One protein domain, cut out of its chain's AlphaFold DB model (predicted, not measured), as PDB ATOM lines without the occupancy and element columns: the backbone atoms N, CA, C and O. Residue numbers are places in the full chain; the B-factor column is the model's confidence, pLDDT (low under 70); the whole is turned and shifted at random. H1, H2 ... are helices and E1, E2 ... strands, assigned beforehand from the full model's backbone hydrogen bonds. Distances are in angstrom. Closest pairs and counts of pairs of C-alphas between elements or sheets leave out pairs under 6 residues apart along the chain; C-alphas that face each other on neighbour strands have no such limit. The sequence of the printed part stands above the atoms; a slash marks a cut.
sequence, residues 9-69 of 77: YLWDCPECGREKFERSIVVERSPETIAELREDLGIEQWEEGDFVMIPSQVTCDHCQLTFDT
ATOM      1  N   TYR A   9     139.538 160.648 143.266       92.50
ATOM      2  CA  TYR A   9     140.592 159.787 142.752       92.50
ATOM      3  C   TYR A   9     141.344 159.141 143.909       92.50
ATOM      4  O   TYR A   9     141.749 159.815 144.857       92.50
ATOM      5  N   LEU A  10     141.525 157.829 143.807       94.50
ATOM      6  CA  LEU A  10     142.299 157.032 144.744       94.50
ATOM      7  C   LEU A  10     143.745 156.922 144.263       94.50
ATOM      8  O   LEU A  10     143.974 156.643 143.086       94.50
ATOM      9  N   TRP A  11     144.705 157.110 145.162       94.44
ATOM     10  CA  TRP A  11     146.123 156.927 144.865       94.44
ATOM     11  C   TRP A  11     146.907 156.480 146.099       94.44
ATOM     12  O   TRP A  11     146.546 156.802 147.231       94.44
ATOM     13  N   ASP A  12     148.010 155.772 145.878       96.12
ATOM     14  CA  ASP A  12     148.933 155.366 146.935       96.12
ATOM     15  C   ASP A  12     150.157 156.279 146.947       96.12
ATOM     16  O   ASP A  12     150.800 156.502 145.919       96.12
ATOM     17  N   CYS A  13     150.523 156.802 148.120       95.81
ATOM     18  CA  CYS A  13     151.745 157.589 148.237       95.81
ATOM     19  C   CYS A  13     152.980 156.688 148.045       95.81
ATOM     20  O   CYS A  13     153.170 155.776 148.855       95.81
ATOM     21  N   PRO A  14     153.870 156.968 147.073       95.88
ATOM     22  CA  PRO A  14     155.012 156.096 146.781       95.88
ATOM     23  C   PRO A  14     156.042 156.048 147.920       95.88
ATOM     24  O   PRO A  14     156.780 155.078 148.045       95.88
ATOM     25  N   GLU A  15     156.061 157.066 148.786       96.69
ATOM     26  CA  GLU A  15     157.046 157.190 149.865       96.69
ATOM     27  C   GLU A  15     156.612 156.512 151.171       96.69
ATOM     28  O   GLU A  15     157.424 155.893 151.852       96.69
ATOM     29  N   CYS A  16     155.334 156.624 151.557       95.94
ATOM     30  CA  CYS A  16     154.837 156.028 152.810       95.94
ATOM     31  C   CYS A  16     153.853 154.872 152.622       95.94
ATOM     32  O   CYS A  16     153.429 154.291 153.622       95.94
ATOM     33  N   GLY A  17     153.461 154.561 151.385       95.56
ATOM     34  CA  GLY A  17     152.548 153.464 151.054       95.56
ATOM     35  C   GLY A  17     151.127 153.633 151.590       95.56
ATOM     36  O   GLY A  17     150.392 152.657 151.685       95.56
ATOM     37  N   ARG A  18     150.743 154.845 152.015       96.38
ATOM     38  CA  ARG A  18     149.387 155.124 152.497       96.38
ATOM     39  C   ARG A  18     148.479 155.469 151.331       96.38
ATOM     40  O   ARG A  18     148.827 156.344 150.537       96.38
ATOM     41  N   GLU A  19     147.301 154.868 151.345       97.25
ATOM     42  CA  GLU A  19     146.189 155.194 150.461       97.25
ATOM     43  C   GLU A  19     145.666 156.615 150.743       97.25
ATOM     44  O   GLU A  19     145.603 157.071 151.898       97.25
ATOM     45  N   LYS A  20     145.332 157.334 149.674       95.50
ATOM     46  CA  LYS A  20     144.887 158.727 149.672       95.50
ATOM     47  C   LYS A  20     143.724 158.919 148.711       95.50
ATOM     48  O   LYS A  20     143.654 158.294 147.658       95.50
ATOM     49  N   PHE A  21     142.852 159.855 149.069       94.88
ATOM     50  CA  PHE A  21     141.754 160.311 148.229       94.88
ATOM     51  C   PHE A  21     141.971 161.779 147.898       94.88
ATOM     52  O   PHE A  21     142.167 162.588 148.805       94.88
ATOM     53  N   GLU A  22     141.908 162.114 146.617       94.62
ATOM     54  CA  GLU A  22     141.925 163.492 146.138       94.62
ATOM     55  C   GLU A  22     140.598 163.816 145.456       94.62
ATOM     56  O   GLU A  22     140.037 162.982 144.740       94.62
ATOM     57  N   ARG A  23     140.073 165.023 145.676       91.38
ATOM     58  CA  ARG A  23     138.843 165.447 144.996       91.38
ATOM     59  C   ARG A  23     139.099 165.601 143.502       91.38
ATOM     60  O   ARG A  23     140.161 166.057 143.084       91.38
ATOM     61  N   SER A  24     138.109 165.252 142.690       91.12
ATOM     62  CA  SER A  24     138.175 165.557 141.267       91.12
ATOM     63  C   SER A  24     137.951 167.050 141.005       91.12
ATOM     64  O   SER A  24     137.325 167.756 141.800       91.12
ATOM     65  N   ILE A  25     138.458 167.538 139.873       86.00
ATOM     66  CA  ILE A  25     138.206 168.907 139.420       86.00
ATOM     67  C   ILE A  25     136.947 168.875 138.559       86.00
ATOM     68  O   ILE A  25     136.960 168.301 137.471       86.00
ATOM     69  N   VAL A  26     135.859 169.474 139.043       80.56
ATOM     70  CA  VAL A  26     134.632 169.638 138.253       80.56
ATOM     71  C   VAL A  26     134.885 170.699 137.190       80.56
ATOM     72  O   VAL A  26     135.313 171.812 137.502       80.56
ATOM     73  N   VAL A  27     134.651 170.351 135.928       77.44
ATOM     74  CA  VAL A  27     134.844 171.292 134.828       77.44
ATOM     75  C   VAL A  27     133.593 172.146 134.697       77.44
ATOM     76  O   VAL A  27     132.597 171.717 134.121       77.44
ATOM     77  N   GLU A  28     133.638 173.372 135.214       75.56
ATOM     78  CA  GLU A  28     132.570 174.341 134.976       75.56
ATOM     79  C   GLU A  28     132.573 174.730 133.490       75.56
ATOM     80  O   GLU A  28     133.473 175.422 133.008       75.56
ATOM     81  N   ARG A  29     131.578 174.251 132.738       76.81
ATOM     82  CA  ARG A  29     131.374 174.585 131.320       76.81
ATOM     83  C   ARG A  29     129.970 175.119 131.081       76.81
ATOM     84  O   ARG A  29     129.072 174.930 131.900       76.81
ATOM     85  N   SER A  30     129.782 175.801 129.952       83.69
ATOM     86  CA  SER A  30     128.450 176.243 129.547       83.69
ATOM     87  C   SER A  30     127.540 175.033 129.274       83.69
ATOM     88  O   SER A  30     128.029 173.977 128.859       83.69
ATOM     89  N   PRO A  31     126.215 175.173 129.457       82.75
ATOM     90  CA  PRO A  31     125.259 174.103 129.161       82.75
ATOM     91  C   PRO A  31     125.351 173.590 127.718       82.75
ATOM     92  O   PRO A  31     125.177 172.402 127.478       82.75
ATOM     93  N   GLU A  32     125.659 174.483 126.774       86.12
ATOM     94  CA  GLU A  32     125.845 174.161 125.355       86.12
ATOM     95  C   GLU A  32     127.029 173.203 125.162       86.12
ATOM     96  O   GLU A  32     126.862 172.132 124.590       86.12
ATOM     97  N   THR A  33     128.189 173.510 125.754       84.75
ATOM     98  CA  THR A  33     129.377 172.649 125.660       84.75
ATOM     99  C   THR A  33     129.195 171.311 126.375       84.75
ATOM    100  O   THR A  33     129.744 170.301 125.945       84.75
ATOM    101  N   ILE A  34     128.429 171.274 127.470       83.88
ATOM    102  CA  ILE A  34     128.083 170.016 128.147       83.88
ATOM    103  C   ILE A  34     127.206 169.149 127.236       83.88
ATOM    104  O   ILE A  34     127.416 167.941 127.180       83.88
ATOM    105  N   ALA A  35     126.248 169.740 126.517       84.56
ATOM    106  CA  ALA A  35     125.398 169.006 125.584       84.56
ATOM    107  C   ALA A  35     126.204 168.423 124.411       84.56
ATOM    108  O   ALA A  35     126.040 167.244 124.108       84.56
ATOM    109  N   GLU A  36     127.115 169.208 123.825       87.75
ATOM    110  CA  GLU A  36     128.027 168.745 122.765       87.75
ATOM    111  C   GLU A  36     128.899 167.572 123.241       87.75
ATOM    112  O   GLU A  36     128.926 166.523 122.609       87.75
ATOM    113  N   LEU A  37     129.533 167.693 124.416       85.31
ATOM    114  CA  LEU A  37     130.360 166.620 124.984       85.31
ATOM    115  C   LEU A  37     129.570 165.333 125.248       85.31
ATOM    116  O   LEU A  37     130.111 164.239 125.111       85.31
ATOM    117  N   ARG A  38     128.302 165.443 125.659       87.62
ATOM    118  CA  ARG A  38     127.444 164.271 125.882       87.62
ATOM    119  C   ARG A  38     127.084 163.587 124.572       87.62
ATOM    120  O   ARG A  38     127.104 162.362 124.534       87.62
ATOM    121  N   GLU A  39     126.802 164.352 123.520       88.62
ATOM    122  CA  GLU A  39     126.556 163.807 122.181       88.62
ATOM    123  C   GLU A  39     127.802 163.090 121.638       88.62
ATOM    124  O   GLU A  39     127.708 161.928 121.245       88.62
ATOM    125  N   ASP A  40     128.973 163.728 121.717       88.25
ATOM    126  CA  ASP A  40     130.246 163.170 121.240       88.25
ATOM    127  C   ASP A  40     130.630 161.868 121.958       88.25
ATOM    128  O   ASP A  40     131.148 160.932 121.346       88.25
ATOM    129  N   LEU A  41     130.364 161.795 123.264       85.44
ATOM    130  CA  LEU A  41     130.665 160.627 124.093       85.44
ATOM    131  C   LEU A  41     129.548 159.570 124.076       85.44
ATOM    132  O   LEU A  41     129.686 158.539 124.736       85.44
ATOM    133  N   GLY A  42     128.456 159.804 123.339       88.44
ATOM    134  CA  GLY A  42     127.310 158.896 123.268       88.44
ATOM    135  C   GLY A  42     126.578 158.720 124.601       88.44
ATOM    136  O   GLY A  42     126.007 157.660 124.842       88.44
ATOM    137  N   ILE A  43     126.630 159.733 125.471       87.88
ATOM    138  CA  ILE A  43     125.993 159.732 126.790       87.88
ATOM    139  C   ILE A  43     124.519 160.080 126.624       87.88
ATOM    140  O   ILE A  43     124.153 161.171 126.174       87.88
ATOM    141  N   GLU A  44     123.662 159.170 127.055       88.62
ATOM    142  CA  GLU A  44     122.221 159.311 126.911       88.62
ATOM    143  C   GLU A  44     121.654 160.357 127.888       88.62
ATOM    144  O   GLU A  44     122.231 160.695 128.931       88.62
ATOM    145  N   GLN A  45     120.478 160.904 127.569       77.44
ATOM    146  CA  GLN A  45     119.881 161.992 128.362       77.44
ATOM    147  C   GLN A  45     119.481 161.569 129.783       77.44
ATOM    148  O   GLN A  45     119.328 162.421 130.654       77.44
ATOM    149  N   TRP A  46     119.288 160.268 130.012       81.75
ATOM    150  CA  TRP A  46     118.947 159.714 131.323       81.75
ATOM    151  C   TRP A  46     120.169 159.373 132.181       81.75
ATOM    152  O   TRP A  46     119.995 158.992 133.335       81.75
ATOM    153  N   GLU A  47     121.385 159.451 131.640       83.56
ATOM    154  CA  GLU A  47     122.595 159.193 132.417       83.56
ATOM    155  C   GLU A  47     122.932 160.411 133.285       83.56
ATOM    156  O   GLU A  47     122.964 161.546 132.819       83.56
ATOM    157  N   GLU A  48     123.173 160.206 134.573       80.69
ATOM    158  CA  GLU A  48     123.463 161.289 135.518       80.69
ATOM    159  C   GLU A  48     124.961 161.321 135.845       80.69
ATOM    160  O   GLU A  48     125.587 160.276 136.025       80.69
ATOM    161  N   GLY A  49     125.547 162.517 135.936       80.62
ATOM    162  CA  GLY A  49     126.956 162.685 136.294       80.62
ATOM    163  C   GLY A  49     127.558 164.003 135.818       80.62
ATOM    164  O   GLY A  49     127.043 164.637 134.894       80.62
ATOM    165  N   ASP A  50     128.666 164.383 136.453       82.94
ATOM    166  CA  ASP A  50     129.471 165.549 136.087       82.94
ATOM    167  C   ASP A  50     130.704 165.146 135.280       82.94
ATOM    168  O   ASP A  50     131.328 164.106 135.521       82.94
ATOM    169  N   PHE A  51     131.113 166.026 134.367       85.00
ATOM    170  CA  PHE A  51     132.422 165.931 133.737       85.00
ATOM    171  C   PHE A  51     133.497 166.399 134.713       85.00
ATOM    172  O   PHE A  51     133.492 167.539 135.188       85.00
ATOM    173  N   VAL A  52     134.436 165.503 135.000       88.50
ATOM    174  CA  VAL A  52     135.506 165.739 135.966       88.50
ATOM    175  C   VAL A  52     136.871 165.458 135.353       88.50
ATOM    176  O   VAL A  52     137.005 164.604 134.479       88.50
ATOM    177  N   MET A  53     137.888 166.169 135.832       86.50
ATOM    178  CA  MET A  53     139.286 165.969 135.455       86.50
ATOM    179  C   MET A  53     140.102 165.464 136.639       86.50
ATOM    180  O   MET A  53     139.838 165.822 137.796       86.50
ATOM    181  N   ILE A  54     141.127 164.666 136.329       89.75
ATOM    182  CA  ILE A  54     142.147 164.276 137.295       89.75
ATOM    183  C   ILE A  54     143.011 165.500 137.645       89.75
ATOM    184  O   ILE A  54     143.407 166.251 136.750       89.75
ATOM    185  N   PRO A  55     143.283 165.760 138.934       91.06
ATOM    186  CA  PRO A  55     144.193 166.829 139.329       91.06
ATOM    187  C   PRO A  55     145.600 166.506 138.841       91.06
ATOM    188  O   PRO A  55     146.059 165.393 139.061       91.06
ATOM    189  N   SER A  56     146.294 167.463 138.221       91.06
ATOM    190  CA  SER A  56     147.637 167.258 137.646       91.06
ATOM    191  C   SER A  56     148.725 166.996 138.689       91.06
ATOM    192  O   SER A  56     149.782 166.464 138.363       91.06
ATOM    193  N   GLN A  57     148.485 167.393 139.940       94.06
ATOM    194  CA  GLN A  57     149.394 167.189 141.059       94.06
ATOM    195  C   GLN A  57     148.609 166.848 142.320       94.06
ATOM    196  O   GLN A  57     147.523 167.382 142.547       94.06
ATOM    197  N   VAL A  58     149.188 165.996 143.160       94.75
ATOM    198  CA  VAL A  58     148.629 165.597 144.458       94.75
ATOM    199  C   VAL A  58     149.680 165.731 145.547       94.75
ATOM    200  O   VAL A  58     150.871 165.544 145.303       94.75
ATOM    201  N   THR A  59     149.257 166.063 146.766       96.25
ATOM    202  CA  THR A  59     150.170 166.213 147.909       96.25
ATOM    203  C   THR A  59     149.803 165.236 149.015       96.25
ATOM    204  O   THR A  59     148.659 165.177 149.458       96.25
ATOM    205  N   CYS A  60     150.784 164.472 149.494       96.06
ATOM    206  CA  CYS A  60     150.579 163.580 150.631       96.06
ATOM    207  C   CYS A  60     150.563 164.390 151.934       96.06
ATOM    208  O   CYS A  60     151.588 164.929 152.341       96.06
ATOM    209  N   ASP A  61     149.436 164.415 152.639       94.81
ATOM    210  CA  ASP A  61     149.275 165.028 153.970       94.81
ATOM    211  C   ASP A  61     150.228 164.457 155.042       94.81
ATOM    212  O   ASP A  61     150.547 165.134 156.018       94.81
ATOM    213  N   HIS A  62     150.720 163.229 154.868       95.38
ATOM    214  CA  HIS A  62     151.663 162.613 155.800       95.38
ATOM    215  C   HIS A  62     153.124 162.972 155.500       95.38
ATOM    216  O   HIS A  62     153.858 163.358 156.405       95.38
ATOM    217  N   CYS A  63     153.563 162.830 154.245       94.56
ATOM    218  CA  CYS A  63     154.959 163.079 153.859       94.56
ATOM    219  C   CYS A  63     155.234 164.537 153.482       94.56
ATOM    220  O   CYS A  63     156.394 164.924 153.409       94.56
ATOM    221  N   GLN A  64     154.184 165.323 153.219       96.12
ATOM    222  CA  GLN A  64     154.250 166.694 152.699       96.12
ATOM    223  C   GLN A  64     154.980 166.802 151.346       96.12
ATOM    224  O   GLN A  64     155.507 167.853 150.995       96.12
ATOM    225  N   LEU A  65     155.009 165.702 150.586       95.56
ATOM    226  CA  LEU A  65     155.595 165.632 149.250       95.56
ATOM    227  C   LEU A  65     154.498 165.738 148.192       95.56
ATOM    228  O   LEU A  65     153.415 165.166 148.359       95.56
ATOM    229  N   THR A  66     154.812 166.458 147.119       96.38
ATOM    230  CA  THR A  66     153.944 166.660 145.958       96.38
ATOM    231  C   THR A  66     154.405 165.765 144.813       96.38
ATOM    232  O   THR A  66     155.604 165.645 144.566       96.38
ATOM    233  N   PHE A  67     153.447 165.148 144.127       94.81
ATOM    234  CA  PHE A  67     153.667 164.224 143.020       94.81
ATOM    235  C   PHE A  67     152.840 164.664 141.815       94.81
ATOM    236  O   PHE A  67     151.699 165.098 141.982       94.81
ATOM    237  N   ASP A  68     153.401 164.524 140.618       94.38
ATOM    238  CA  ASP A  68     152.648 164.660 139.375       94.38
ATOM    239  C   ASP A  68     151.779 163.419 139.155       94.38
ATOM    240  O   ASP A  68     152.192 162.289 139.438       94.38
ATOM    241  N   THR A  69     150.562 163.629 138.667       91.69
ATOM    242  CA  THR A  69     149.649 162.541 138.320       91.69
ATOM    243  C   THR A  69     149.747 162.213 136.838       91.69
ATOM    244  O   THR A  69     150.101 163.048 136.005       91.69
TER     245      THR A  69
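This is residues 9 to 69 of the 77 residues of an uncharacterized protein of Planctomycetes bacterium (UniProt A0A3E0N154). The model is a rod with a head of two small strand hairpins, E1 with E2 and E3 with E4, next to each other at one end, and a single helix, H1, set across the rod at the other end. Two stretches of chain with no named element, residues 24 to 30 and 41 to 56, run between head and helix, and a short antiparallel pairing of residues 25 to 26 with residues 52 to 53 ties them together on the way. The printed part has 61 residues, with one named helix and four named strands in the order E1, E2, H1, E3, E4; each hairpin is an antiparallel sheet of two strands. The class is mixed, helices and strands, with 25 residues, under half of the printed part, in named elements. The whole is only just extended, close to loose, with a radius of gyration of the C-alphas of 15.9 A, and spans 43 by 19 by 14 A.

E1, residues 9 to 12, and E2, residues 19 to 23, form a hairpin of antiparallel neighbours at 152 degrees between their directions. N 9 and O 22 are within hydrogen-bond range at 2.8 A, and N 20 and O 11 at 2.8 A. C-alphas 10 and 21 face each other at 4.8 A. E3, residues 57 to 59, and E4, residues 66 to 68, form the second hairpin, antiparallel at 155 degrees. There N 58 and O 67 are 2.9 A apart, within hydrogen-bond range, and so are N 67 and O 58, at 2.9 A. Between the two hairpins, E2 and E3 have 1 pair of C-alphas within 8 A, those of Glu 22 and Val 58, 7.2 A apart. E1 is apart from E3 and E4, and E2 is apart from E4. H1, residues 31 to 40, is apart from E1 and E4. Every O i to N i+4 pair in H1 is within hydrogen-bond range.

E2 is the longest strand by residues, 13.7 A from first to last C-alpha. E1 measures 10.3 A and begins at C-alpha 9, at (140.592, 159.787, 142.752). H1 measures 14.4 A, from C-alpha 31 at (125.259, 174.103, 129.161) to C-alpha 40. E3 and E4 each measure 7.0 A, and E4 ends at C-alpha 68, at (152.648, 164.660, 139.375).

The two C-alphas farthest apart, those of Cys 16 and Glu 32, are 43.9 A from each other. The link from H1 to E3, of 16 residues, is long; the other three are short. The printed part has no cut. Its mean pLDDT is 89.5, and no printed residue is under 70.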